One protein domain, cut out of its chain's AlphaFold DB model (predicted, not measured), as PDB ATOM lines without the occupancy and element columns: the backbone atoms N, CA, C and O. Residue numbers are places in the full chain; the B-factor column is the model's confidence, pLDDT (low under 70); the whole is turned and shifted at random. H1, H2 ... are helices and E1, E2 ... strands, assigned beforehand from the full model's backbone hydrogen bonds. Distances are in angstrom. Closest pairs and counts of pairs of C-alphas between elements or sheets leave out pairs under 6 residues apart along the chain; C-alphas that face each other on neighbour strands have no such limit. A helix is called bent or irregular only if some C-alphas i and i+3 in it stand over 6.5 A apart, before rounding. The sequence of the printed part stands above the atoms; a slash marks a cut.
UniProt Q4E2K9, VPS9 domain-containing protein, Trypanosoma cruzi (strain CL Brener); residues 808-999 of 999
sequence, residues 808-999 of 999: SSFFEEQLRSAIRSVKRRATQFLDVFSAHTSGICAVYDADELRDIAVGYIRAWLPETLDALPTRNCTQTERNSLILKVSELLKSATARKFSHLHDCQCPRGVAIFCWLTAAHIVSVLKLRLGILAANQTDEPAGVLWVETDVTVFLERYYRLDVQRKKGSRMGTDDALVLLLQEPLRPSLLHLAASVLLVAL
ATOM      1  N   SER A 808     211.024 163.022 229.873       76.11
ATOM      2  CA  SER A 808     210.485 163.413 231.189       76.11
ATOM      3  C   SER A 808     211.568 163.592 232.260       76.11
ATOM      4  O   SER A 808     211.415 164.423 233.151       76.11
ATOM      5  N   SER A 809     212.683 162.862 232.161       79.64
ATOM      6  CA  SER A 809     213.833 162.992 233.065       79.64
ATOM      7  C   SER A 809     214.457 164.389 233.034       79.64
ATOM      8  O   SER A 809     214.826 164.910 234.084       79.64
ATOM      9  N   PHE A 810     214.511 165.025 231.860       79.54
ATOM     10  CA  PHE A 810     214.986 166.402 231.718       79.54
ATOM     11  C   PHE A 810     214.105 167.370 232.511       79.54
ATOM     12  O   PHE A 810     214.600 168.241 233.224       79.54
ATOM     13  N   PHE A 811     212.789 167.174 232.452       80.02
ATOM     14  CA  PHE A 811     211.834 167.956 233.228       80.02
ATOM     15  C   PHE A 811     212.004 167.751 234.746       80.02
ATOM     16  O   PHE A 811     212.013 168.724 235.503       80.02
ATOM     17  N   GLU A 812     212.206 166.510 235.207       84.49
ATOM     18  CA  GLU A 812     212.512 166.252 236.623       84.49
ATOM     19  C   GLU A 812     213.804 166.947 237.065       84.49
ATOM     20  O   GLU A 812     213.882 167.493 238.169       84.49
ATOM     21  N   GLU A 813     214.825 166.930 236.211       85.71
ATOM     22  CA  GLU A 813     216.107 167.562 236.485       85.71
ATOM     23  C   GLU A 813     215.992 169.083 236.540       85.71
ATOM     24  O   GLU A 813     216.547 169.690 237.455       85.71
ATOM     25  N   GLN A 814     215.214 169.706 235.650       86.85
ATOM     26  CA  GLN A 814     214.921 171.137 235.723       86.85
ATOM     27  C   GLN A 814     214.232 171.508 237.038       86.85
ATOM     28  O   GLN A 814     214.619 172.488 237.674       86.85
ATOM     29  N   LEU A 815     213.267 170.705 237.491       89.11
ATOM     30  CA  LEU A 815     212.559 170.956 238.746       89.11
ATOM     31  C   LEU A 815     213.481 170.787 239.965       89.11
ATOM     32  O   LEU A 815     213.522 171.647 240.849       89.11
ATOM     33  N   ARG A 816     214.299 169.725 239.986       90.73
ATOM     34  CA  ARG A 816     215.330 169.519 241.017       90.73
ATOM     35  C   ARG A 816     216.385 170.627 240.990       90.73
ATOM     36  O   ARG A 816     216.826 171.075 242.045       90.73
ATOM     37  N   SER A 817     216.789 171.081 239.808       91.05
ATOM     38  CA  SER A 817     217.734 172.184 239.619       91.05
ATOM     39  C   SER A 817     217.158 173.506 240.132       91.05
ATOM     40  O   SER A 817     217.842 174.221 240.864       91.05
ATOM     41  N   ALA A 818     215.878 173.786 239.863       90.79
ATOM     42  CA  ALA A 818     215.178 174.953 240.393       90.79
ATOM     43  C   ALA A 818     215.184 174.966 241.932       90.79
ATOM     44  O   ALA A 818     215.553 175.984 242.519       90.79
ATOM     45  N   ILE A 819     214.905 173.827 242.582       91.40
ATOM     46  CA  ILE A 819     214.989 173.680 244.050       91.40
ATOM     47  C   ILE A 819     216.425 173.885 244.554       91.40
ATOM     48  O   ILE A 819     216.657 174.653 245.488       91.40
ATOM     49  N   ARG A 820     217.424 173.255 243.924       91.06
ATOM     50  CA  ARG A 820     218.839 173.439 244.308       91.06
ATOM     51  C   ARG A 820     219.291 174.894 244.156       91.06
ATOM     52  O   ARG A 820     220.144 175.359 244.911       91.06
ATOM     53  N   SER A 821     218.710 175.628 243.207       92.64
ATOM     54  CA  SER A 821     219.028 177.035 242.962       92.64
ATOM     55  C   SER A 821     218.481 177.992 244.029       92.64
ATOM     56  O   SER A 821     218.941 179.134 244.092       92.64
ATOM     57  N   VAL A 822     217.554 177.547 244.892       93.30
ATOM     58  CA  VAL A 822     216.916 178.391 245.919       93.30
ATOM     59  C   VAL A 822     217.948 179.000 246.863       93.30
ATOM     60  O   VAL A 822     217.855 180.187 247.149       93.30
ATOM     61  N   LYS A 823     218.988 178.250 247.263       91.80
ATOM     62  CA  LYS A 823     220.084 178.795 248.088       91.80
ATOM     63  C   LYS A 823     220.773 179.977 247.404       91.80
ATOM     64  O   LYS A 823     220.926 181.037 247.996       91.80
ATOM     65  N   ARG A 824     221.153 179.808 246.132       92.66
ATOM     66  CA  ARG A 824     221.801 180.865 245.341       92.66
ATOM     67  C   ARG A 824     220.890 182.087 245.198       92.66
ATOM     68  O   ARG A 824     221.360 183.215 245.291       92.66
ATOM     69  N   ARG A 825     219.589 181.862 244.987       92.15
ATOM     70  CA  ARG A 825     218.586 182.932 244.898       92.15
ATOM     71  C   ARG A 825     218.346 183.629 246.237       92.15
ATOM     72  O   ARG A 825     218.096 184.825 246.220       92.15
ATOM     73  N   ALA A 826     218.440 182.925 247.365       93.23
ATOM     74  CA  ALA A 826     218.338 183.518 248.699       93.23
ATOM     75  C   ALA A 826     219.459 184.537 248.931       93.23
ATOM     76  O   ALA A 826     219.178 185.661 249.332       93.23
ATOM     77  N   THR A 827     220.703 184.189 248.582       92.19
ATOM     78  CA  THR A 827     221.840 185.120 248.653       92.19
ATOM     79  C   THR A 827     221.604 186.356 247.780       92.19
ATOM     80  O   THR A 827     221.619 187.472 248.285       92.19
ATOM     81  N   GLN A 828     221.257 186.157 246.502       90.51
ATOM     82  CA  GLN A 828     220.959 187.262 245.579       90.51
ATOM     83  C   GLN A 828     219.790 188.137 246.056       90.51
ATOM     84  O   GLN A 828     219.800 189.351 245.867       90.51
ATOM     85  N   PHE A 829     218.766 187.537 246.665       93.08
ATOM     86  CA  PHE A 829     217.622 188.267 247.196       93.08
ATOM     87  C   PHE A 829     218.020 189.175 248.356       93.08
ATOM     88  O   PHE A 829     217.596 190.325 248.372       93.08
ATOM     89  N   LEU A 830     218.828 188.692 249.302       91.18
ATOM     90  CA  LEU A 830     219.274 189.489 250.448       91.18
ATOM     91  C   LEU A 830     220.103 190.706 250.004       91.18
ATOM     92  O   LEU A 830     219.877 191.817 250.497       91.18
ATOM     93  N   ASP A 831     220.969 190.521 249.005       88.68
ATOM     94  CA  ASP A 831     221.762 191.601 248.407       88.68
ATOM     95  C   ASP A 831     220.858 192.656 247.746       88.68
ATOM     96  O   ASP A 831     220.963 193.853 248.013       88.68
ATOM     97  N   VAL A 832     219.902 192.222 246.920       88.46
ATOM     98  CA  VAL A 832     218.993 193.133 246.204       88.46
ATOM     99  C   VAL A 832     218.002 193.814 247.152       88.46
ATOM    100  O   VAL A 832     217.723 195.006 246.996       88.46
ATOM    101  N   PHE A 833     217.464 193.085 248.131       87.85
ATOM    102  CA  PHE A 833     216.465 193.581 249.078       87.85
ATOM    103  C   PHE A 833     217.039 194.690 249.961       87.85
ATOM    104  O   PHE A 833     216.393 195.727 250.120       87.85
ATOM    105  N   SER A 834     218.261 194.510 250.470       85.10
ATOM    106  CA  SER A 834     218.959 195.539 251.253       85.10
ATOM    107  C   SER A 834     219.296 196.790 250.432       85.10
ATOM    108  O   SER A 834     219.259 197.897 250.964       85.10
ATOM    109  N   ALA A 835     219.563 196.644 249.130       84.85
ATOM    110  CA  ALA A 835     219.814 197.776 248.240       84.85
ATOM    111  C   ALA A 835     218.537 198.560 247.872       84.85
ATOM    112  O   ALA A 835     218.574 199.783 247.758       84.85
ATOM    113  N   HIS A 836     217.407 197.873 247.661       78.60
ATOM    114  CA  HIS A 836     216.165 198.490 247.161       78.60
ATOM    115  C   HIS A 836     215.217 198.954 248.264       78.60
ATOM    116  O   HIS A 836     214.382 199.832 248.036       78.60
ATOM    117  N   THR A 837     215.306 198.362 249.452       75.47
ATOM    118  CA  THR A 837     214.465 198.724 250.589       75.47
ATOM    119  C   THR A 837     215.345 199.334 251.664       75.47
ATOM    120  O   THR A 837     216.382 198.788 252.011       75.47
ATOM    121  N   SER A 838     214.935 200.461 252.248       70.36
ATOM    122  CA  SER A 838     215.650 201.067 253.383       70.36
ATOM    123  C   SER A 838     215.564 200.226 254.672       70.36
ATOM    124  O   SER A 838     215.823 200.737 255.757       70.36
ATOM    125  N   GLY A 839     215.095 198.979 254.579       67.74
ATOM    126  CA  GLY A 839     214.871 198.062 255.683       67.74
ATOM    127  C   GLY A 839     215.629 196.765 255.451       67.74
ATOM    128  O   GLY A 839     215.898 196.377 254.319       67.74
ATOM    129  N   ILE A 840     215.969 196.085 256.539       71.71
ATOM    130  CA  ILE A 840     216.655 194.804 256.452       71.71
ATOM    131  C   ILE A 840     215.622 193.678 256.498       71.71
ATOM    132  O   ILE A 840     214.610 193.779 257.198       71.71
ATOM    133  N   CYS A 841     215.851 192.612 255.727       79.71
ATOM    134  CA  CYS A 841     215.049 191.400 255.839       79.71
ATOM    135  C   CYS A 841     215.157 190.865 257.276       79.71
ATOM    136  O   CYS A 841     216.225 190.907 257.879       79.71
ATOM    137  N   ALA A 842     214.057 190.354 257.832       82.95
ATOM    138  CA  ALA A 842     214.063 189.796 259.186       82.95
ATOM    139  C   ALA A 842     215.004 188.585 259.330       82.95
ATOM    140  O   ALA A 842     215.457 188.296 260.433       82.95
ATOM    141  N   VAL A 843     215.288 187.900 258.218       86.62
ATOM    142  CA  VAL A 843     216.209 186.766 258.125       86.62
ATOM    143  C   VAL A 843     217.400 187.194 257.271       86.62
ATOM    144  O   VAL A 843     217.208 187.639 256.140       86.62
ATOM    145  N   TYR A 844     218.606 187.070 257.827       85.78
ATOM    146  CA  TYR A 844     219.875 187.485 257.209       85.78
ATOM    147  C   TYR A 844     220.682 186.290 256.700       85.78
ATOM    148  O   TYR A 844     221.540 186.450 255.837       85.78
ATOM    149  N   ASP A 845     220.425 185.101 257.245       90.76
ATOM    150  CA  ASP A 845     221.067 183.880 256.793       90.76
ATOM    151  C   ASP A 845     220.357 183.343 255.544       90.76
ATOM    152  O   ASP A 845     219.153 183.067 255.544       90.76
ATOM    153  N   ALA A 846     221.116 183.192 254.460       91.43
ATOM    154  CA  ALA A 846     220.616 182.627 253.215       91.43
ATOM    155  C   ALA A 846     220.216 181.150 253.372       91.43
ATOM    156  O   ALA A 846     219.336 180.686 252.643       91.43
ATOM    157  N   ASP A 847     220.846 180.409 254.291       92.82
ATOM    158  CA  ASP A 847     220.494 179.017 254.573       92.82
ATOM    159  C   ASP A 847     219.156 178.922 255.326       92.82
ATOM    160  O   ASP A 847     218.260 178.210 254.867       92.82
ATOM    161  N   GLU A 848     218.960 179.715 256.381       94.15
ATOM    162  CA  GLU A 848     217.666 179.829 257.069       94.15
ATOM    163  C   GLU A 848     216.543 180.301 256.125       94.15
ATOM    164  O   GLU A 848     215.460 179.711 256.086       94.15
ATOM    165  N   LEU A 849     216.800 181.324 255.300       93.77
ATOM    166  CA  LEU A 849     215.814 181.839 254.346       93.77
ATOM    167  C   LEU A 849     215.435 180.791 253.284       93.77
ATOM    168  O   LEU A 849     214.260 180.664 252.924       93.77
ATOM    169  N   ARG A 850     216.413 180.013 252.800       93.96
ATOM    170  CA  ARG A 850     216.170 178.859 251.922       93.96
ATOM    171  C   ARG A 850     215.264 177.845 252.609       93.96
ATOM    172  O   ARG A 850     214.308 177.400 251.982       93.96
ATOM    173  N   ASP A 851     215.555 177.472 253.851       93.78
ATOM    174  CA  ASP A 851     214.808 176.431 254.565       93.78
ATOM    175  C   ASP A 851     213.357 176.850 254.821       93.78
ATOM    176  O   ASP A 851     212.437 176.053 254.621       93.78
ATOM    177  N   ILE A 852     213.131 178.129 255.143       93.28
ATOM    178  CA  ILE A 852     211.785 178.702 255.242       93.28
ATOM    179  C   ILE A 852     211.058 178.620 253.894       93.28
ATOM    180  O   ILE A 852     209.910 178.175 253.845       93.28
ATOM    181  N   ALA A 853     211.707 179.009 252.793       93.28
ATOM    182  CA  ALA A 853     211.093 178.972 251.466       93.28
ATOM    183  C   ALA A 853     210.789 177.538 250.999       93.28
ATOM    184  O   ALA A 853     209.708 177.276 250.469       93.28
ATOM    185  N   VAL A 854     211.702 176.593 251.235       93.00
ATOM    186  CA  VAL A 854     211.504 175.162 250.958       93.00
ATOM    187  C   VAL A 854     210.330 174.619 251.774       93.00
ATOM    188  O   VAL A 854     209.445 173.975 251.208       93.00
ATOM    189  N   GLY A 855     210.260 174.942 253.069       91.81
ATOM    190  CA  GLY A 855     209.134 174.589 253.935       91.81
ATOM    191  C   GLY A 855     207.805 175.181 253.456       91.81
ATOM    192  O   GLY A 855     206.798 174.474 253.410       91.81
ATOM    193  N   TYR A 856     207.805 176.449 253.028       92.57
ATOM    194  CA  TYR A 856     206.641 177.118 252.440       92.57
ATOM    195  C   TYR A 856     206.146 176.392 251.186       92.57
ATOM    196  O   TYR A 856     204.963 176.078 251.083       92.57
ATOM    197  N   ILE A 857     207.045 176.070 250.255       92.74
ATOM    198  CA  ILE A 857     206.696 175.363 249.017       92.74
ATOM    199  C   ILE A 857     206.149 173.969 249.333       92.74
ATOM    200  O   ILE A 857     205.097 173.584 248.817       92.74
ATOM    201  N   ARG A 858     206.819 173.230 250.225       92.09
ATOM    202  CA  ARG A 858     206.417 171.884 250.655       92.09
ATOM    203  C   ARG A 858     205.028 171.862 251.296       92.09
ATOM    204  O   ARG A 858     204.337 170.852 251.194       92.09
ATOM    205  N   ALA A 859     204.607 172.958 251.928       90.38
ATOM    206  CA  ALA A 859     203.335 173.036 252.635       90.38
ATOM    207  C   ALA A 859     202.098 173.044 251.721       90.38
ATOM    208  O   ALA A 859     201.042 172.600 252.166       90.38
ATOM    209  N   TRP A 860     202.188 173.561 250.487       93.22
ATOM    210  CA  TRP A 860     200.999 173.751 249.637       93.22
ATOM    211  C   TRP A 860     201.201 173.460 248.144       93.22
ATOM    212  O   TRP A 860     200.237 173.087 247.468       93.22
ATOM    213  N   LEU A 861     202.413 173.618 247.598       93.22
ATOM    214  CA  LEU A 861     202.612 173.552 246.149       93.22
ATOM    215  C   LEU A 861     202.350 172.147 245.577       93.22
ATOM    216  O   LEU A 861     201.593 172.066 244.609       93.22
ATOM    217  N   PRO A 862     202.873 171.041 246.155       91.96
ATOM    218  CA  PRO A 862     202.591 169.704 245.636       91.96
ATOM    219  C   PRO A 862     201.094 169.386 245.595       91.96
ATOM    220  O   PRO A 862     200.602 168.893 244.589       91.96
ATOM    221  N   GLU A 863     200.355 169.740 246.650       91.65
ATOM    222  CA  GLU A 863     198.905 169.530 246.722       91.65
ATOM    223  C   GLU A 863     198.151 170.348 245.663       91.65
ATOM    224  O   GLU A 863     197.197 169.865 245.057       91.65
ATOM    225  N   THR A 864     198.607 171.573 245.395       90.76
ATOM    226  CA  THR A 864     198.010 172.432 244.363       90.76
ATOM    227  C   THR A 864     198.213 171.857 242.968       90.76
ATOM    228  O   THR A 864     197.270 171.825 242.178       90.76
ATOM    229  N   LEU A 865     199.421 171.373 242.667       89.36
ATOM    230  CA  LEU A 865     199.718 170.728 241.388       89.36
ATOM    231  C   LEU A 865     198.912 169.437 241.214       89.36
ATOM    232  O   LEU A 865     198.361 169.212 240.141       89.36
ATOM    233  N   ASP A 866     198.774 168.637 242.271       87.50
ATOM    234  CA  ASP A 866     197.983 167.401 242.271       87.50
ATOM    235  C   ASP A 866     196.477 167.660 242.066       87.50
ATOM    236  O   ASP A 866     195.767 166.859 241.456       87.50
ATOM    237  N   ALA A 867     195.981 168.807 242.543       87.63
ATOM    238  CA  ALA A 867     194.579 169.205 242.439       87.63
ATOM    239  C   ALA A 867     194.223 169.936 241.133       87.63
ATOM    240  O   ALA A 867     193.064 169.862 240.715       87.63
ATOM    241  N   LEU A 868     195.174 170.609 240.466       84.79
ATOM    242  CA  LEU A 868     194.949 171.332 239.200       84.79
ATOM    243  C   LEU A 868     194.131 170.523 238.165       84.79
ATOM    244  O   LEU A 868     193.180 171.070 237.603       84.79
ATOM    245  N   PRO A 869     194.428 169.225 237.929       77.97
ATOM    246  CA  PRO A 869     193.718 168.407 236.947       77.97
ATOM    247  C   PRO A 869     192.216 168.263 237.191       77.97
ATOM    248  O   PRO A 869     191.455 168.065 236.248       77.97
ATOM    249  N   THR A 870     191.780 168.357 238.451       75.65
ATOM    250  CA  THR A 870     190.372 168.169 238.836       75.65
ATOM    251  C   THR A 870     189.463 169.294 238.337       75.65
ATOM    252  O   THR A 870     188.250 169.118 238.242       75.65
ATOM    253  N   ARG A 871     190.035 170.444 237.964       69.74
ATOM    254  CA  ARG A 871     189.320 171.586 237.387       69.74
ATOM    255  C   ARG A 871     189.345 171.510 235.855       69.74
ATOM    256  O   ARG A 871     189.935 172.383 235.238       69.74
ATOM    257  N   ASN A 872     188.777 170.453 235.255       52.10
ATOM    258  CA  ASN A 872     188.517 170.259 233.806       52.10
ATOM    259  C   ASN A 872     189.273 171.209 232.836       52.10
ATOM    260  O   ASN A 872     188.660 171.942 232.064       52.10
ATOM    261  N   CYS A 873     190.611 171.177 232.829       51.65
ATOM    262  CA  CYS A 873     191.441 172.014 231.945       51.65
ATOM    263  C   CYS A 873     191.503 171.482 230.495       51.65
ATOM    264  O   CYS A 873     192.362 171.880 229.716       51.65
ATOM    265  N   THR A 874     190.624 170.545 230.126       45.53
ATOM    266  CA  THR A 874     190.629 169.868 228.822       45.53
ATOM    267  C   THR A 874     189.833 170.605 227.742       45.53
ATOM    268  O   THR A 874     189.940 170.239 226.576       45.53
ATOM    269  N   GLN A 875     189.059 171.641 228.092       40.55
ATOM    270  CA  GLN A 875     188.179 172.368 227.165       40.55
ATOM    271  C   GLN A 875     188.312 173.892 227.286       40.55
ATOM    272  O   GLN A 875     187.340 174.593 227.550       40.55
ATOM    273  N   THR A 876     189.507 174.440 227.083       44.01
ATOM    274  CA  THR A 876     189.649 175.891 226.889       44.01
ATOM    275  C   THR A 876     190.428 176.165 225.618       44.01
ATOM    276  O   THR A 876     191.658 176.193 225.601       44.01
ATOM    277  N   GLU A 877     189.683 176.370 224.534       44.34
ATOM    278  CA  GLU A 877     190.165 177.083 223.361       44.34
ATOM    279  C   GLU A 877     190.719 178.450 223.811       44.34
ATOM    280  O   GLU A 877     189.991 179.298 224.317       44.34
ATOM    281  N   ARG A 878     192.041 178.628 223.680       47.34
ATOM    282  CA  ARG A 878     192.816 179.890 223.715       47.34
ATOM    283  C   ARG A 878     192.711 180.855 224.910       47.34
ATOM    284  O   ARG A 878     193.478 181.815 224.923       47.34
ATOM    285  N   ASN A 879     191.897 180.615 225.932       53.84
ATOM    286  CA  ASN A 879     191.838 181.506 227.095       53.84
ATOM    287  C   ASN A 879     192.741 181.010 228.229       53.84
ATOM    288  O   ASN A 879     192.505 179.955 228.813       53.84
ATOM    289  N   SER A 880     193.771 181.794 228.554       69.52
ATOM    290  CA  SER A 880     194.597 181.596 229.745       69.52
ATOM    291  C   SER A 880     193.719 181.606 231.002       69.52
ATOM    292  O   SER A 880     193.033 182.597 231.260       69.52
ATOM    293  N   LEU A 881     193.726 180.514 231.771       77.99
ATOM    294  CA  LEU A 881     192.861 180.335 232.940       77.99
ATOM    295  C   LEU A 881     193.571 180.836 234.205       77.99
ATOM    296  O   LEU A 881     194.688 180.403 234.494       77.99
ATOM    297  N   ILE A 882     192.920 181.724 234.959       81.26
ATOM    298  CA  ILE A 882     193.390 182.192 236.270       81.26
ATOM    299  C   ILE A 882     192.694 181.360 237.353       81.26
ATOM    300  O   ILE A 882     191.468 181.297 237.399       81.26
ATOM    301  N   LEU A 883     193.471 180.709 238.219       85.73
ATOM    302  CA  LEU A 883     192.979 179.838 239.290       85.73
ATOM    303  C   LEU A 883     193.407 180.365 240.658       85.73
ATOM    304  O   LEU A 883     194.596 180.581 240.889       85.73
ATOM    305  N   LYS A 884     192.466 180.502 241.596       86.68
ATOM    306  CA  LYS A 884     192.787 180.794 243.001       86.68
ATOM    307  C   LYS A 884     193.363 179.552 243.670       86.68
ATOM    308  O   LYS A 884     192.710 178.513 243.737       86.68
ATOM    309  N   VAL A 885     194.572 179.672 244.215       87.38
ATOM    310  CA  VAL A 885     195.277 178.557 244.870       87.38
ATOM    311  C   VAL A 885     194.486 178.032 246.071       87.38
ATOM    312  O   VAL A 885     194.372 176.824 246.257       87.38
ATOM    313  N   SER A 886     193.852 178.919 246.843       84.93
ATOM    314  CA  SER A 886     193.029 178.550 248.003       84.93
ATOM    315  C   SER A 886     191.856 177.620 247.664       84.93
ATOM    316  O   SER A 886     191.448 176.833 248.517       84.93
ATOM    317  N   GLU A 887     191.342 177.667 246.432       84.41
ATOM    318  CA  GLU A 887     190.236 176.820 245.971       84.41
ATOM    319  C   GLU A 887     190.669 175.425 245.495       84.41
ATOM    320  O   GLU A 887     189.820 174.555 245.273       84.41
ATOM    321  N   LEU A 888     191.971 175.221 245.287       85.06
ATOM    322  CA  LEU A 888     192.558 173.942 244.878       85.06
ATOM    323  C   LEU A 888     192.978 173.099 246.090       85.06
ATOM    324  O   LEU A 888     193.041 171.874 246.009       85.06
ATOM    325  N   LEU A 889     193.238 173.751 247.223       88.96
ATOM    326  CA  LEU A 889     193.799 173.139 248.422       88.96
ATOM    327  C   LEU A 889     192.728 172.483 249.308       88.96
ATOM    328  O   LEU A 889     191.805 173.127 249.814       88.96
ATOM    329  N   LYS A 890     192.893 171.190 249.576       85.64
ATOM    330  CA  LYS A 890     192.039 170.379 250.452       85.64
ATOM    331  C   LYS A 890     192.489 170.468 251.908       85.64
ATOM    332  O   LYS A 890     191.632 170.584 252.783       85.64
ATOM    333  N   SER A 891     193.791 170.460 252.182       87.67
ATOM    334  CA  SER A 891     194.338 170.520 253.533       87.67
ATOM    335  C   SER A 891     194.147 171.897 254.166       87.67
ATOM    336  O   SER A 891     194.428 172.938 253.568       87.67
ATOM    337  N   ALA A 892     193.713 171.908 255.429       85.66
ATOM    338  CA  ALA A 892     193.633 173.131 256.222       85.66
ATOM    339  C   ALA A 892     195.020 173.765 256.436       85.66
ATOM    340  O   ALA A 892     195.131 174.990 256.463       85.66
ATOM    341  N   THR A 893     196.077 172.948 256.549       85.05
ATOM    342  CA  THR A 893     197.454 173.448 256.685       85.05
ATOM    343  C   THR A 893     197.911 174.126 255.402       85.05
ATOM    344  O   THR A 893     198.366 175.264 255.459       85.05
ATOM    345  N   ALA A 894     197.709 173.487 254.248       86.79
ATOM    346  CA  ALA A 894     198.066 174.059 252.958       86.79
ATOM    347  C   ALA A 894     197.308 175.366 252.702       86.79
ATOM    348  O   ALA A 894     197.923 176.361 252.331       86.79
ATOM    349  N   ARG A 895     195.993 175.415 252.981       85.03
ATOM    350  CA  ARG A 895     195.210 176.659 252.877       85.03
ATOM    351  C   ARG A 895     195.774 177.764 253.762       85.03
ATOM    352  O   ARG A 895     195.964 178.873 253.274       85.03
ATOM    353  N   LYS A 896     196.098 177.449 255.021       82.88
ATOM    354  CA  LYS A 896     196.696 178.402 255.965       82.88
ATOM    355  C   LYS A 896     198.042 178.939 255.476       82.88
ATOM    356  O   LYS A 896     198.294 180.124 255.630       82.88
ATOM    357  N   PHE A 897     198.896 178.084 254.916       82.13
ATOM    358  CA  PHE A 897     200.237 178.476 254.483       82.13
ATOM    359  C   PHE A 897     200.297 179.022 253.059       82.13
ATOM    360  O   PHE A 897     201.276 179.675 252.739       82.13
ATOM    361  N   SER A 898     199.290 178.796 252.210       80.79
ATOM    362  CA  SER A 898     199.300 179.267 250.817       80.79
ATOM    363  C   SER A 898     199.462 180.785 250.707       80.79
ATOM    364  O   SER A 898     200.213 181.272 249.860       80.79
ATOM    365  N   HIS A 899     198.826 181.527 251.615       74.78
ATOM    366  CA  HIS A 899     198.910 182.975 251.688       74.78
ATOM    367  C   HIS A 899     199.597 183.419 252.987       74.78
ATOM    368  O   HIS A 899     199.116 183.153 254.086       74.78
ATOM    369  N   LEU A 900     200.733 184.105 252.854       80.21
ATOM    370  CA  LEU A 900     201.507 184.616 253.983       80.21
ATOM    371  C   LEU A 900     200.976 185.996 254.378       80.21
ATOM    372  O   LEU A 900     201.165 186.973 253.657       80.21
ATOM    373  N   HIS A 901     200.303 186.072 255.525       73.14
ATOM    374  CA  HIS A 901     199.834 187.339 256.085       73.14
ATOM    375  C   HIS A 901     200.948 188.065 256.852       73.14
ATOM    376  O   HIS A 901     201.785 187.426 257.491       73.14
ATOM    377  N   ASP A 902     200.888 189.400 256.885       67.50
ATOM    378  CA  ASP A 902     201.859 190.251 257.598       67.50
ATOM    379  C   ASP A 902     201.947 189.939 259.100       67.50
ATOM    380  O   ASP A 902     202.993 190.123 259.716       67.50
ATOM    381  N   CYS A 903     200.865 189.432 259.699       68.32
ATOM    382  CA  CYS A 903     200.850 189.004 261.099       68.32
ATOM    383  C   CYS A 903     201.530 187.646 261.344       68.32
ATOM    384  O   CYS A 903     201.800 187.306 262.493       68.32
ATOM    385  N   GLN A 904     201.776 186.859 260.293       70.75
ATOM    386  CA  GLN A 904     202.312 185.495 260.377       70.75
ATOM    387  C   GLN A 904     203.761 185.396 259.894       70.75
ATOM    388  O   GLN A 904     204.485 184.505 260.330       70.75
ATOM    389  N   CYS A 905     204.178 186.272 258.981       81.23
ATOM    390  CA  CYS A 905     205.489 186.218 258.351       81.23
ATOM    391  C   CYS A 905     205.991 187.640 258.055       81.23
ATOM    392  O   CYS A 905     205.232 188.443 257.505       81.23
ATOM    393  N   PRO A 906     207.258 187.976 258.371       85.73
ATOM    394  CA  PRO A 906     207.848 189.245 257.963       85.73
ATOM    395  C   PRO A 906     207.756 189.440 256.445       85.73
ATOM    396  O   PRO A 906     208.065 188.531 255.674       85.73
ATOM    397  N   ARG A 907     207.385 190.648 255.999       84.78
ATOM    398  CA  ARG A 907     207.082 190.931 254.583       84.78
ATOM    399  C   ARG A 907     208.211 190.536 253.622       84.78
ATOM    400  O   ARG A 907     207.929 189.990 252.563       84.78
ATOM    401  N   GLY A 908     209.473 190.771 253.992       87.22
ATOM    402  CA  GLY A 908     210.634 190.379 253.178       87.22
ATOM    403  C   GLY A 908     210.735 188.864 252.962       87.22
ATOM    404  O   GLY A 908     210.981 188.416 251.846       87.22
ATOM    405  N   VAL A 909     210.440 188.076 253.999       90.32
ATOM    406  CA  VAL A 909     210.411 186.608 253.923       90.32
ATOM    407  C   VAL A 909     209.244 186.147 253.047       90.32
ATOM    408  O   VAL A 909     209.428 185.295 252.183       90.32
ATOM    409  N   ALA A 910     208.063 186.763 253.191       88.90
ATOM    410  CA  ALA A 910     206.906 186.448 252.354       88.90
ATOM    411  C   ALA A 910     207.166 186.703 250.858       88.90
ATOM    412  O   ALA A 910     206.877 185.844 250.025       88.90
ATOM    413  N   ILE A 911     207.784 187.842 250.528       89.31
ATOM    414  CA  ILE A 911     208.189 188.191 249.159       89.31
ATOM    415  C   ILE A 911     209.145 187.136 248.591       89.31
ATOM    416  O   ILE A 911     208.948 186.681 247.464       89.31
ATOM    417  N   PHE A 912     210.154 186.714 249.360       92.53
ATOM    418  CA  PHE A 912     211.088 185.680 248.915       92.53
ATOM    419  C   PHE A 912     210.404 184.324 248.703       92.53
ATOM    420  O   PHE A 912     210.651 183.657 247.695       92.53
ATOM    421  N   CYS A 913     209.499 183.928 249.599       92.54
ATOM    422  CA  CYS A 913     208.696 182.716 249.453       92.54
ATOM    423  C   CYS A 913     207.876 182.725 248.152       92.54
ATOM    424  O   CYS A 913     207.870 181.731 247.422       92.54
ATOM    425  N   TRP A 914     207.246 183.854 247.808       91.80
ATOM    426  CA  TRP A 914     206.509 184.000 246.548       91.80
ATOM    427  C   TRP A 914     207.419 183.967 245.320       91.80
ATOM    428  O   TRP A 914     207.102 183.261 244.365       91.80
ATOM    429  N   LEU A 915     208.563 184.659 245.347       92.54
ATOM    430  CA  LEU A 915     209.570 184.603 244.277       92.54
ATOM    431  C   LEU A 915     210.067 183.173 244.044       92.54
ATOM    432  O   LEU A 915     210.212 182.728 242.906       92.54
ATOM    433  N   THR A 916     210.297 182.434 245.128       92.70
ATOM    434  CA  THR A 916     210.767 181.050 245.067       92.70
ATOM    435  C   THR A 916     209.692 180.129 244.495       92.70
ATOM    436  O   THR A 916     209.974 179.342 243.591       92.70
ATOM    437  N   ALA A 917     208.442 180.265 244.949       92.93
ATOM    438  CA  ALA A 917     207.319 179.520 244.391       92.93
ATOM    439  C   ALA A 917     207.109 179.840 242.902       92.93
ATOM    440  O   ALA A 917     206.967 178.919 242.102       92.93
ATOM    441  N   ALA A 918     207.171 181.115 242.507       92.42
ATOM    442  CA  ALA A 918     207.067 181.536 241.111       92.42
ATOM    443  C   ALA A 918     208.185 180.944 240.250       92.42
ATOM    444  O   ALA A 918     207.929 180.467 239.146       92.42
ATOM    445  N   HIS A 919     209.414 180.906 240.769       92.44
ATOM    446  CA  HIS A 919     210.540 180.292 240.080       92.44
ATOM    447  C   HIS A 919     210.324 178.791 239.834       92.44
ATOM    448  O   HIS A 919     210.523 178.330 238.712       92.44
ATOM    449  N   ILE A 920     209.884 178.033 240.837       92.18
ATOM    450  CA  ILE A 920     209.642 176.589 240.679       92.18
ATOM    451  C   ILE A 920     208.485 176.335 239.713       92.18
ATOM    452  O   ILE A 920     208.592 175.519 238.802       92.18
ATOM    453  N   VAL A 921     207.390 177.074 239.877       90.89
ATOM    454  CA  VAL A 921     206.185 176.962 239.050       90.89
ATOM    455  C   VAL A 921     206.455 177.377 237.596       90.89
ATOM    456  O   VAL A 921     205.862 176.806 236.684       90.89
ATOM    457  N   SER A 922     207.418 178.273 237.346       88.81
ATOM    458  CA  SER A 922     207.819 178.662 235.985       88.81
ATOM    459  C   SER A 922     208.380 177.506 235.145       88.81
ATOM    460  O   SER A 922     208.191 177.507 233.931       88.81
ATOM    461  N   VAL A 923     208.972 176.476 235.771       85.66
ATOM    462  CA  VAL A 923     209.410 175.238 235.088       85.66
ATOM    463  C   VAL A 923     208.221 174.508 234.450       85.66
ATOM    464  O   VAL A 923     208.354 173.852 233.424       85.66
ATOM    465  N   LEU A 924     207.026 174.671 235.023       81.52
ATOM    466  CA  LEU A 924     205.775 174.085 234.541       81.52
ATOM    467  C   LEU A 924     205.078 174.957 233.487       81.52
ATOM    468  O   LEU A 924     203.926 174.687 233.163       81.52
ATOM    469  N   LYS A 925     205.717 176.035 233.005       80.25
ATOM    470  CA  LYS A 925     205.077 177.091 232.191       80.25
ATOM    471  C   LYS A 925     203.838 177.713 232.857       80.25
ATOM    472  O   LYS A 925     202.939 178.234 232.196       80.25
ATOM    473  N   LEU A 926     203.785 177.663 234.183       86.89
ATOM    474  CA  LEU A 926     202.764 178.312 234.992       86.89
ATOM    475  C   LEU A 926     203.304 179.662 235.477       86.89
ATOM    476  O   LEU A 926     204.499 179.799 235.752       86.89
ATOM    477  N   ARG A 927     202.432 180.664 235.621       87.73
ATOM    478  CA  ARG A 927     202.801 181.928 236.285       87.73
ATOM    479  C   ARG A 927     202.100 182.056 237.620       87.73
ATOM    480  O   ARG A 927     200.908 181.784 237.722       87.73
ATOM    481  N   LEU A 928     202.841 182.508 238.623       91.99
ATOM    482  CA  LEU A 928     202.301 182.842 239.932       91.99
ATOM    483  C   LEU A 928     201.963 184.332 239.978       91.99
ATOM    484  O   LEU A 928     202.742 185.160 239.507       91.99
ATOM    485  N   GLY A 929     200.817 184.675 240.549       88.62
ATOM    486  CA  GLY A 929     200.385 186.054 240.725       88.62
ATOM    487  C   GLY A 929     199.706 186.283 242.069       88.62
ATOM    488  O   GLY A 929     199.294 185.344 242.748       88.62
ATOM    489  N   ILE A 930     199.594 187.552 242.444       85.56
ATOM    490  CA  ILE A 930     198.924 188.025 243.653       85.56
ATOM    491  C   ILE A 930     197.746 188.893 243.204       85.56
ATOM    492  O   ILE A 930     197.939 189.926 242.560       85.56
ATOM    493  N   LEU A 931     196.526 188.458 243.512       81.05
ATOM    494  CA  LEU A 931     195.280 189.155 243.201       81.05
ATOM    495  C   LEU A 931     194.805 189.936 244.431       81.05
ATOM    496  O   LEU A 931     194.716 189.375 245.520       81.05
ATOM    497  N   ALA A 932     194.463 191.214 244.261       72.29
ATOM    498  CA  ALA A 932     193.872 192.019 245.330       72.29
ATOM    499  C   ALA A 932     192.380 191.687 245.524       72.29
ATOM    500  O   ALA A 932     191.654 191.570 244.538       72.29
ATOM    501  N   ALA A 933     191.896 191.658 246.774       62.60
ATOM    502  CA  ALA A 933     190.504 191.337 247.147       62.60
ATOM    503  C   ALA A 933     189.398 192.057 246.338       62.60
ATOM    504  O   ALA A 933     188.278 191.561 246.244       62.60
ATOM    505  N   ASN A 934     189.689 193.242 245.784       57.50
ATOM    506  CA  ASN A 934     188.708 194.139 245.165       57.50
ATOM    507  C   ASN A 934     188.700 194.128 243.624       57.50
ATOM    508  O   ASN A 934     188.044 194.987 243.033       57.50
ATOM    509  N   GLN A 935     189.427 193.226 242.963       54.56
ATOM    510  CA  GLN A 935     189.444 193.143 241.498       54.56
ATOM    511  C   GLN A 935     188.721 191.888 241.002       54.56
ATOM    512  O   GLN A 935     188.816 190.819 241.603       54.56
ATOM    513  N   THR A 936     187.955 192.049 239.920       53.46
ATOM    514  CA  THR A 936     187.397 190.945 239.128       53.46
ATOM    515  C   THR A 936     188.539 190.071 238.603       53.46
ATOM    516  O   THR A 936     189.672 190.547 238.521       53.46
ATOM    517  N   ASP A 937     188.265 188.814 238.229       53.80
ATOM    518  CA  ASP A 937     189.239 187.845 237.673       53.80
ATOM    519  C   ASP A 937     189.863 188.287 236.316       53.80
ATOM    520  O   ASP A 937     190.316 187.472 235.514       53.80
ATOM    521  N   GLU A 938     189.890 189.588 236.026       58.10
ATOM    522  CA  GLU A 938     190.548 190.174 234.873       58.10
ATOM    523  C   GLU A 938     192.076 190.219 235.070       58.10
ATOM    524  O   GLU A 938     192.570 190.648 236.120       58.10
ATOM    525  N   PRO A 939     192.864 189.866 234.036       57.50
ATOM    526  CA  PRO A 939     194.327 189.802 234.113       57.50
ATOM    527  C   PRO A 939     194.996 191.144 234.454       57.50
ATOM    528  O   PRO A 939     196.154 191.155 234.867       57.50
ATOM    529  N   ALA A 940     194.286 192.269 234.310       61.38
ATOM    530  CA  ALA A 940     194.778 193.602 234.652       61.38
ATOM    531  C   ALA A 940     194.935 193.831 236.169       61.38
ATOM    532  O   ALA A 940     195.693 194.713 236.572       61.38
ATOM    533  N   GLY A 941     194.235 193.055 237.006       71.06
ATOM    534  CA  GLY A 941     194.288 193.175 238.465       71.06
ATOM    535  C   GLY A 941     195.318 192.285 239.169       71.06
ATOM    536  O   GLY A 941     195.528 192.375 240.378       71.06
ATOM    537  N   VAL A 942     195.981 191.401 238.427       79.98
ATOM    538  CA  VAL A 942     196.918 190.439 239.009       79.98
ATOM    539  C   VAL A 942     198.336 191.001 238.968       79.98
ATOM    540  O   VAL A 942     198.878 191.277 237.896       79.98
ATOM    541  N   LEU A 943     198.981 191.118 240.132       84.58
ATOM    542  CA  LEU A 943     200.423 191.334 240.194       84.58
ATOM    543  C   LEU A 943     201.134 190.008 239.930       84.58
ATOM    544  O   LEU A 943     201.234 189.162 240.817       84.58
ATOM    545  N   TRP A 944     201.651 189.831 238.721       87.97
ATOM    546  CA  TRP A 944     202.474 188.673 238.384       87.97
ATOM    547  C   TRP A 944     203.820 188.728 239.106       87.97
ATOM    548  O   TRP A 944     204.503 189.756 239.097       87.97
ATOM    549  N   VAL A 945     204.190 187.613 239.732       87.88
ATOM    550  CA  VAL A 945     205.488 187.450 240.379       87.88
ATOM    551  C   VAL A 945     206.528 187.205 239.293       87.88
ATOM    552  O   VAL A 945     206.559 186.143 238.671       87.88
ATOM    553  N   GLU A 946     207.351 188.219 239.035       85.39
ATOM    554  CA  GLU A 946     208.433 188.139 238.055       85.39
ATOM    555  C   GLU A 946     209.595 187.309 238.612       85.39
ATOM    556  O   GLU A 946     209.838 187.270 239.818       85.39
ATOM    557  N   THR A 947     210.335 186.634 237.734       79.18
ATOM    558  CA  THR A 947     211.503 185.830 238.144       79.18
ATOM    559  C   THR A 947     212.737 186.679 238.457       79.18
ATOM    560  O   THR A 947     213.651 186.199 239.139       79.18
ATOM    561  N   ASP A 948     212.756 187.923 237.968       85.18
ATOM    562  CA  ASP A 948     213.730 188.953 238.316       85.18
ATOM    563  C   ASP A 948     213.312 189.644 239.620       85.18
ATOM    564  O   ASP A 948     212.252 190.273 239.714       85.18
ATOM    565  N   VAL A 949     214.180 189.528 240.625       86.88
ATOM    566  CA  VAL A 949     213.965 190.071 241.968       86.88
ATOM    567  C   VAL A 949     213.791 191.591 241.933       86.88
ATOM    568  O   VAL A 949     212.913 192.116 242.615       86.88
ATOM    569  N   THR A 950     214.584 192.298 241.125       86.69
ATOM    570  CA  THR A 950     214.582 193.771 241.072       86.69
ATOM    571  C   THR A 950     213.258 194.295 240.518       86.69
ATOM    572  O   THR A 950     212.565 195.087 241.163       86.69
ATOM    573  N   VAL A 951     212.846 193.760 239.366       87.17
ATOM    574  CA  VAL A 951     211.608 194.128 238.672       87.17
ATOM    575  C   VAL A 951     210.385 193.822 239.534       87.17
ATOM    576  O   VAL A 951     209.452 194.631 239.598       87.17
ATOM    577  N   PHE A 952     210.374 192.670 240.214       89.04
ATOM    578  CA  PHE A 952     209.265 192.308 241.090       89.04
ATOM    579  C   PHE A 952     209.152 193.252 242.289       89.04
ATOM    580  O   PHE A 952     208.062 193.767 242.544       89.04
ATOM    581  N   LEU A 953     210.262 193.522 242.989       87.35
ATOM    582  CA  LEU A 953     210.277 194.424 244.143       87.35
ATOM    583  C   LEU A 953     209.770 195.820 243.764       87.35
ATOM    584  O   LEU A 953     208.904 196.359 244.454       87.35
ATOM    585  N   GLU A 954     210.224 196.384 242.642       86.41
ATOM    586  CA  GLU A 954     209.744 197.690 242.182       86.41
ATOM    587  C   GLU A 954     208.228 197.719 241.951       86.41
ATOM    588  O   GLU A 954     207.536 198.622 242.431       86.41
ATOM    589  N   ARG A 955     207.688 196.741 241.210       85.76
ATOM    590  CA  ARG A 955     206.248 196.678 240.911       85.76
ATOM    591  C   ARG A 955     205.423 196.471 242.170       85.76
ATOM    592  O   ARG A 955     204.387 197.113 242.348       85.76
ATOM    593  N   TYR A 956     205.905 195.604 243.046       85.23
ATOM    594  CA  TYR A 956     205.262 195.294 244.303       85.23
ATOM    595  C   TYR A 956     205.181 196.514 245.226       85.23
ATOM    596  O   TYR A 956     204.096 196.853 245.696       85.23
ATOM    597  N   TYR A 957     206.288 197.234 245.433       83.31
ATOM    598  CA  TYR A 957     206.286 198.435 246.270       83.31
ATOM    599  C   TYR A 957     205.481 199.580 245.653       83.31
ATOM    600  O   TYR A 957     204.811 200.311 246.382       83.31
ATOM    601  N   ARG A 958     205.461 199.721 244.319       82.10
ATOM    602  CA  ARG A 958     204.556 200.677 243.652       82.10
ATOM    603  C   ARG A 958     203.089 200.380 243.975       82.10
ATOM    604  O   ARG A 958     202.346 201.309 244.289       82.10
ATOM    605  N   LEU A 959     202.682 199.110 243.945       77.62
ATOM    606  CA  LEU A 959     201.328 198.692 244.319       77.62
ATOM    607  C   LEU A 959     201.053 198.854 245.819       77.62
ATOM    608  O   LEU A 959     199.982 199.336 246.181       77.62
ATOM    609  N   ASP A 960     202.005 198.526 246.694       76.46
ATOM    610  CA  ASP A 960     201.873 198.724 248.146       76.46
ATOM    611  C   ASP A 960     201.671 200.207 248.503       76.46
ATOM    612  O   ASP A 960     200.787 200.561 249.285       76.46
ATOM    613  N   VAL A 961     202.422 201.109 247.860       76.37
ATOM    614  CA  VAL A 961     202.250 202.563 248.015       76.37
ATOM    615  C   VAL A 961     200.874 203.020 247.523       76.37
ATOM    616  O   VAL A 961     200.236 203.850 248.175       76.37
ATOM    617  N   GLN A 962     200.388 202.495 246.394       71.59
ATOM    618  CA  GLN A 962     199.039 202.799 245.900       71.59
ATOM    619  C   GLN A 962     197.952 202.302 246.863       71.59
ATOM    620  O   GLN A 962     196.993 203.028 247.124       71.59
ATOM    621  N   ARG A 963     198.124 201.114 247.453       68.43
ATOM    622  CA  ARG A 963     197.209 200.555 248.457       68.43
ATOM    623  C   ARG A 963     197.193 201.369 249.743       68.43
ATOM    624  O   ARG A 963     196.115 201.686 250.220       68.43
ATOM    625  N   LYS A 964     198.352 201.798 250.257       68.05
ATOM    626  CA  LYS A 964     198.431 202.688 251.433       68.05
ATOM    627  C   LYS A 964     197.721 204.030 251.220       68.05
ATOM    628  O   LYS A 964     197.234 204.614 252.182       68.05
ATOM    629  N   LYS A 965     197.631 204.517 249.976       67.29
ATOM    630  CA  LYS A 965     196.847 205.718 249.632       67.29
ATOM    631  C   LYS A 965     195.337 205.451 249.564       67.29
ATOM    632  O   LYS A 965     194.552 206.371 249.785       67.29
ATOM    633  N   GLY A 966     194.916 204.223 249.262       60.15
ATOM    634  CA  GLY A 966     193.514 203.810 249.235       60.15
ATOM    635  C   GLY A 966     193.044 203.322 250.606       60.15
ATOM    636  O   GLY A 966     193.375 202.223 251.022       60.15
ATOM    637  N   SER A 967     192.217 204.103 251.301       50.85
ATOM    638  CA  SER A 967     191.723 203.843 252.672       50.85
ATOM    639  C   SER A 967     190.787 202.615 252.847       50.85
ATOM    640  O   SER A 967     189.895 202.630 253.697       50.85
ATOM    641  N   ARG A 968     190.935 201.535 252.072       48.37
ATOM    642  CA  ARG A 968     190.187 200.277 252.251       48.37
ATOM    643  C   ARG A 968     191.145 199.140 252.586       48.37
ATOM    644  O   ARG A 968     191.635 198.438 251.710       48.37
ATOM    645  N   MET A 969     191.376 198.970 253.884       38.79
ATOM    646  CA  MET A 969     192.167 197.899 254.486       38.79
ATOM    647  C   MET A 969     191.371 196.577 254.464       38.79
ATOM    648  O   MET A 969     190.888 196.113 255.488       38.79
ATOM    649  N   GLY A 970     191.144 196.016 253.274       49.00
ATOM    650  CA  GLY A 970     190.652 194.646 253.099       49.00
ATOM    651  C   GLY A 970     191.839 193.747 252.776       49.00
ATOM    652  O   GLY A 970     192.353 193.798 251.664       49.00
ATOM    653  N   THR A 971     192.314 192.998 253.766       53.21
ATOM    654  CA  THR A 971     193.603 192.278 253.799       53.21
ATOM    655  C   THR A 971     193.617 190.915 253.094       53.21
ATOM    656  O   THR A 971     194.490 190.099 253.387       53.21
ATOM    657  N   ASP A 972     192.690 190.652 252.176       60.73
ATOM    658  CA  ASP A 972     192.572 189.337 251.535       60.73
ATOM    659  C   ASP A 972     193.153 189.366 250.118       60.73
ATOM    660  O   ASP A 972     192.447 189.261 249.116       60.73
ATOM    661  N   ASP A 973     194.470 189.535 250.028       70.17
ATOM    662  CA  ASP A 973     195.176 189.148 248.809       70.17
ATOM    663  C   ASP A 973     195.028 187.632 248.600       70.17
ATOM    664  O   ASP A 973     195.103 186.841 249.542       70.17
ATOM    665  N   ALA A 974     194.809 187.212 247.357       76.79
ATOM    666  CA  ALA A 974     194.721 185.808 246.984       76.79
ATOM    667  C   ALA A 974     195.877 185.438 246.054       76.79
ATOM    668  O   ALA A 974     196.149 186.124 245.070       76.79
ATOM    669  N   LEU A 975     196.541 184.317 246.340       82.95
ATOM    670  CA  LEU A 975     197.530 183.743 245.435       82.95
ATOM    671  C   LEU A 975     196.804 183.085 244.252       82.95
ATOM    672  O   LEU A 975     195.901 182.265 244.450       82.95
ATOM    673  N   VAL A 976     197.201 183.435 243.032       84.75
ATOM    674  CA  VAL A 976     196.616 182.914 241.793       84.75
ATOM    675  C   VAL A 976     197.669 182.267 240.899       84.75
ATOM    676  O   VAL A 976     198.824 182.689 240.864       84.75
ATOM    677  N   LEU A 977     197.261 181.239 240.159       84.67
ATOM    678  CA  LEU A 977     198.058 180.576 239.129       84.67
ATOM    679  C   LEU A 977     197.461 180.853 237.749       84.67
ATOM    680  O   LEU A 977     196.255 180.709 237.560       84.67
ATOM    681  N   LEU A 978     198.309 181.208 236.785       82.92
ATOM    682  CA  LEU A 978     197.951 181.292 235.370       82.92
ATOM    683  C   LEU A 978     198.377 180.023 234.647       82.92
ATOM    684  O   LEU A 978     199.572 179.715 234.587       82.92
ATOM    685  N   LEU A 979     197.409 179.355 234.031       77.60
ATOM    686  CA  LEU A 979     197.661 178.292 233.071       77.60
ATOM    687  C   LEU A 979     197.810 178.910 231.672       77.60
ATOM    688  O   LEU A 979     196.837 179.418 231.112       77.60
ATOM    689  N   GLN A 980     199.031 178.906 231.125       70.51
ATOM    690  CA  GLN A 980     199.303 179.426 229.775       70.51
ATOM    691  C   GLN A 980     199.061 178.381 228.680       70.51
ATOM    692  O   GLN A 980     198.624 178.723 227.586       70.51
ATOM    693  N   GLU A 981     199.331 177.113 228.988       67.98
ATOM    694  CA  GLU A 981     199.189 175.975 228.081       67.98
ATOM    695  C   GLU A 981     198.403 174.854 228.778       67.98
ATOM    696  O   GLU A 981     198.531 174.687 229.995       67.98
ATOM    697  N   PRO A 982     197.609 174.050 228.048       64.78
ATOM    698  CA  PRO A 982     196.962 172.879 228.623       64.78
ATOM    699  C   PRO A 982     198.018 171.855 229.069       64.78
ATOM    700  O   PRO A 982     198.639 171.172 228.254       64.78
ATOM    701  N   LEU A 983     198.214 171.729 230.382       66.81
ATOM    702  CA  LEU A 983     199.096 170.725 230.976       66.81
ATOM    703  C   LEU A 983     198.329 169.423 231.221       66.81
ATOM    704  O   LEU A 983     197.190 169.426 231.690       66.81
ATOM    705  N   ARG A 984     198.965 168.281 230.941       66.49
ATOM    706  CA  ARG A 984     198.363 166.978 231.244       66.49
ATOM    707  C   ARG A 984     198.352 166.700 232.753       66.49
ATOM    708  O   ARG A 984     199.359 166.962 233.413       66.49
ATOM    709  N   PRO A 985     197.301 166.032 233.269       76.18
ATOM    710  CA  PRO A 985     197.231 165.596 234.663       76.18
ATOM    711  C   PRO A 985     198.461 164.821 235.137       76.18
ATOM    712  O   PRO A 985     198.982 165.071 236.217       76.18
ATOM    713  N   SER A 986     198.983 163.928 234.293       71.43
ATOM    714  CA  SER A 986     200.146 163.101 234.613       71.43
ATOM    715  C   SER A 986     201.427 163.905 234.844       71.43
ATOM    716  O   SER A 986     202.215 163.534 235.705       71.43
ATOM    717  N   LEU A 987     201.641 165.003 234.107       75.76
ATOM    718  CA  LEU A 987     202.819 165.863 234.285       75.76
ATOM    719  C   LEU A 987     202.748 166.637 235.599       75.76
ATOM    720  O   LEU A 987     203.760 166.803 236.272       75.76
ATOM    721  N   LEU A 988     201.549 167.079 235.978       84.36
ATOM    722  CA  LEU A 988     201.315 167.784 237.233       84.36
ATOM    723  C   LEU A 988     201.457 166.848 238.440       84.36
ATOM    724  O   LEU A 988     202.129 167.207 239.404       84.36
ATOM    725  N   HIS A 989     200.927 165.623 238.349       84.02
ATOM    726  CA  HIS A 989     201.154 164.573 239.345       84.02
ATOM    727  C   HIS A 989     202.642 164.200 239.457       84.02
ATOM    728  O   HIS A 989     203.174 164.092 240.563       84.02
ATOM    729  N   LEU A 990     203.347 164.067 238.325       82.07
ATOM    730  CA  LEU A 990     204.791 163.825 238.315       82.07
ATOM    731  C   LEU A 990     205.543 164.976 238.989       82.07
ATOM    732  O   LEU A 990     206.339 164.729 239.891       82.07
ATOM    733  N   ALA A 991     205.251 166.227 238.630       86.48
ATOM    734  CA  ALA A 991     205.854 167.396 239.257       86.48
ATOM    735  C   ALA A 991     205.611 167.419 240.773       86.48
ATOM    736  O   ALA A 991     206.558 167.595 241.533       86.48
ATOM    737  N   ALA A 992     204.377 167.169 241.222       88.09
ATOM    738  CA  ALA A 992     204.043 167.083 242.642       88.09
ATOM    739  C   ALA A 992     204.882 166.015 243.363       88.09
ATOM    740  O   ALA A 992     205.467 166.293 244.410       88.09
ATOM    741  N   SER A 993     205.004 164.820 242.778       87.23
ATOM    742  CA  SER A 993     205.815 163.737 243.345       87.23
ATOM    743  C   SER A 993     207.310 164.086 243.409       87.23
ATOM    744  O   SER A 993     207.949 163.870 244.438       87.23
ATOM    745  N   VAL A 994     207.861 164.702 242.358       86.59
ATOM    746  CA  VAL A 994     209.269 165.125 242.303       86.59
ATOM    747  C   VAL A 994     209.543 166.217 243.330       86.59
ATOM    748  O   VAL A 994     210.560 166.143 244.013       86.59
ATOM    749  N   LEU A 995     208.639 167.192 243.485       89.96
ATOM    750  CA  LEU A 995     208.738 168.212 244.528       89.96
ATOM    751  C   LEU A 995     208.733 167.588 245.925       89.96
ATOM    752  O   LEU A 995     209.579 167.945 246.729       89.96
ATOM    753  N   LEU A 996     207.835 166.640 246.213       88.39
ATOM    754  CA  LEU A 996     207.770 165.983 247.527       88.39
ATOM    755  C   LEU A 996     209.037 165.195 247.884       88.39
ATOM    756  O   LEU A 996     209.337 165.048 249.064       88.39
ATOM    757  N   VAL A 997     209.742 164.658 246.886       87.37
ATOM    758  CA  VAL A 997     210.999 163.919 247.086       87.37
ATOM    759  C   VAL A 997     212.209 164.857 247.136       87.37
ATOM    760  O   VAL A 997     213.192 164.550 247.807       87.37
ATOM    761  N   ALA A 998     212.177 165.964 246.393       84.69
ATOM    762  CA  ALA A 998     213.295 166.897 246.281       84.69
ATOM    763  C   ALA A 998     213.329 167.975 247.383       84.69
ATOM    764  O   ALA A 998     214.415 168.479 247.673       84.69
ATOM    765  N   LEU A 999     212.169 168.338 247.947       87.40
ATOM    766  CA  LEU A 999     211.988 169.218 249.116       87.40
ATOM    767  C   LEU A 999     212.014 168.410 250.421       87.40
ATOM    768  O   LEU A 999     212.331 168.997 251.479       87.40
TER     769      LEU A 999
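AT A GLANCE: This is residues 808 to 999 of the 999 residues of the protein "VPS9 domain-containing protein" of Trypanosoma cruzi (strain CL Brener) (UniProt Q4E2K9). Helix H5 makes the core, with a small, strongly twisted sheet of four strands along one side of it and H1, H2 and H3a, one arm of the bent helix H3, packing on its other sides. H7 lies side by side with the other arm, H3b, and also packs on H1, while H4 packs on the end of H3a and H6 runs from H2 past the edge strand E3. The printed part has 192 residues with seven named helices and four named strands, in the order H1 H2 H3 E1 H4 H5 E2 E3 H6 E4 H7. The sheet's order is E1 E4 E2 E3, all antiparallel, and the class is mixed, helices and strands. The whole is compact, with a radius of gyration of the C-alphas of 16.3 A, and rounded, spanning 45 by 37 by 30 A.

HOW THE PARTS SIT: Start at H1, residues 808 to 820, which meets H2, residues 822 to 836, only through their link. By its hydrogen bonds H3, residues 846 to 870, was assigned as one helix, but it is bent: C-alphas 859 and 862 are 7.8 A apart. Its arms H3a, residues 846 to 859, and H3b, residues 862 to 870, stand at a shallow tilt of 32 degrees, only just short of steep; H3b is itself irregular, with C-alphas 866 and 869 6.9 A apart. H3a touches H2 with residues 846 to 850 alone, the closest C-alphas being those of Ala 826 and Ala 846, 5.1 A apart. After E1, residues 881 to 884, look for H4, residues 892 to 898; H3a touches it with residues 856 to 859 alone, closest at the C-alphas of Ala 859 and Ala 894, 5.4 A apart. H5, residues 907 to 922, touches H3a at a steep tilt of 62 degrees, closest at the C-alphas of Ala 853 and Cys 913, 4.9 A apart. E2, residues 926 to 931, and E3, residues 942 to 944, form a hairpin, with N 930 and O 943 2.8 A apart. H5 lies over E2 at a height over the sheet of 10.0 A, along the strands at 6 degrees to E2 on the local plane. H6, residues 949 to 965, only grazes the sheet, with residues 952 to 959. In E4, residues 974 to 979, O 976 is 2.8 A from N 929 of E2, and O 977 is 2.9 A from N 883 of E1. There are two split strand-helix-strand units, each of two strands that run the same way in the sheet but are not neighbours, with helices between them along the chain: E1, H4 H5, E2, with E4 between the two strands in the sheet, and E3, H6, E4, with E2 between them in the sheet; both crossovers are right-handed. H7, residues 985 to 998, touches H3b at a shallow tilt of 7 degrees, opposite ways, closest at the C-alphas of Pro 862 and Ala 992, 4.2 A apart. Every O i to N i+4 pair is within hydrogen-bond range in H1, H2, H3a, H4, H5, H6 and H7, and 3 of 5 are in H3b.

IN THESE COORDINATES: Find C-alpha 808 at (210.485, 163.413, 231.189); from there H1 runs 18.5 A. H2 measures 20.2 A, H3a 19.8 A and H3b 14.1 A. H5 begins at C-alpha 907, at (207.082, 190.931, 254.583), and runs 22.3 A; H6 measures 24.4 A. E2 and E4 measure 15.5 A and 16.1 A. H7, 19.9 A, ends at C-alpha 998, at (213.295, 166.897, 246.281).

THE WHOLE: The two C-alphas farthest apart are those of Ser 809 and Ser 967, at 50.4 A. The printed part has no cut, ends at the chain's last residue, 999, and has no long link. Mean pLDDT of the printed part is 80.6; residues under 70 include 871 to 880, 933 to 940 and 963 to 972.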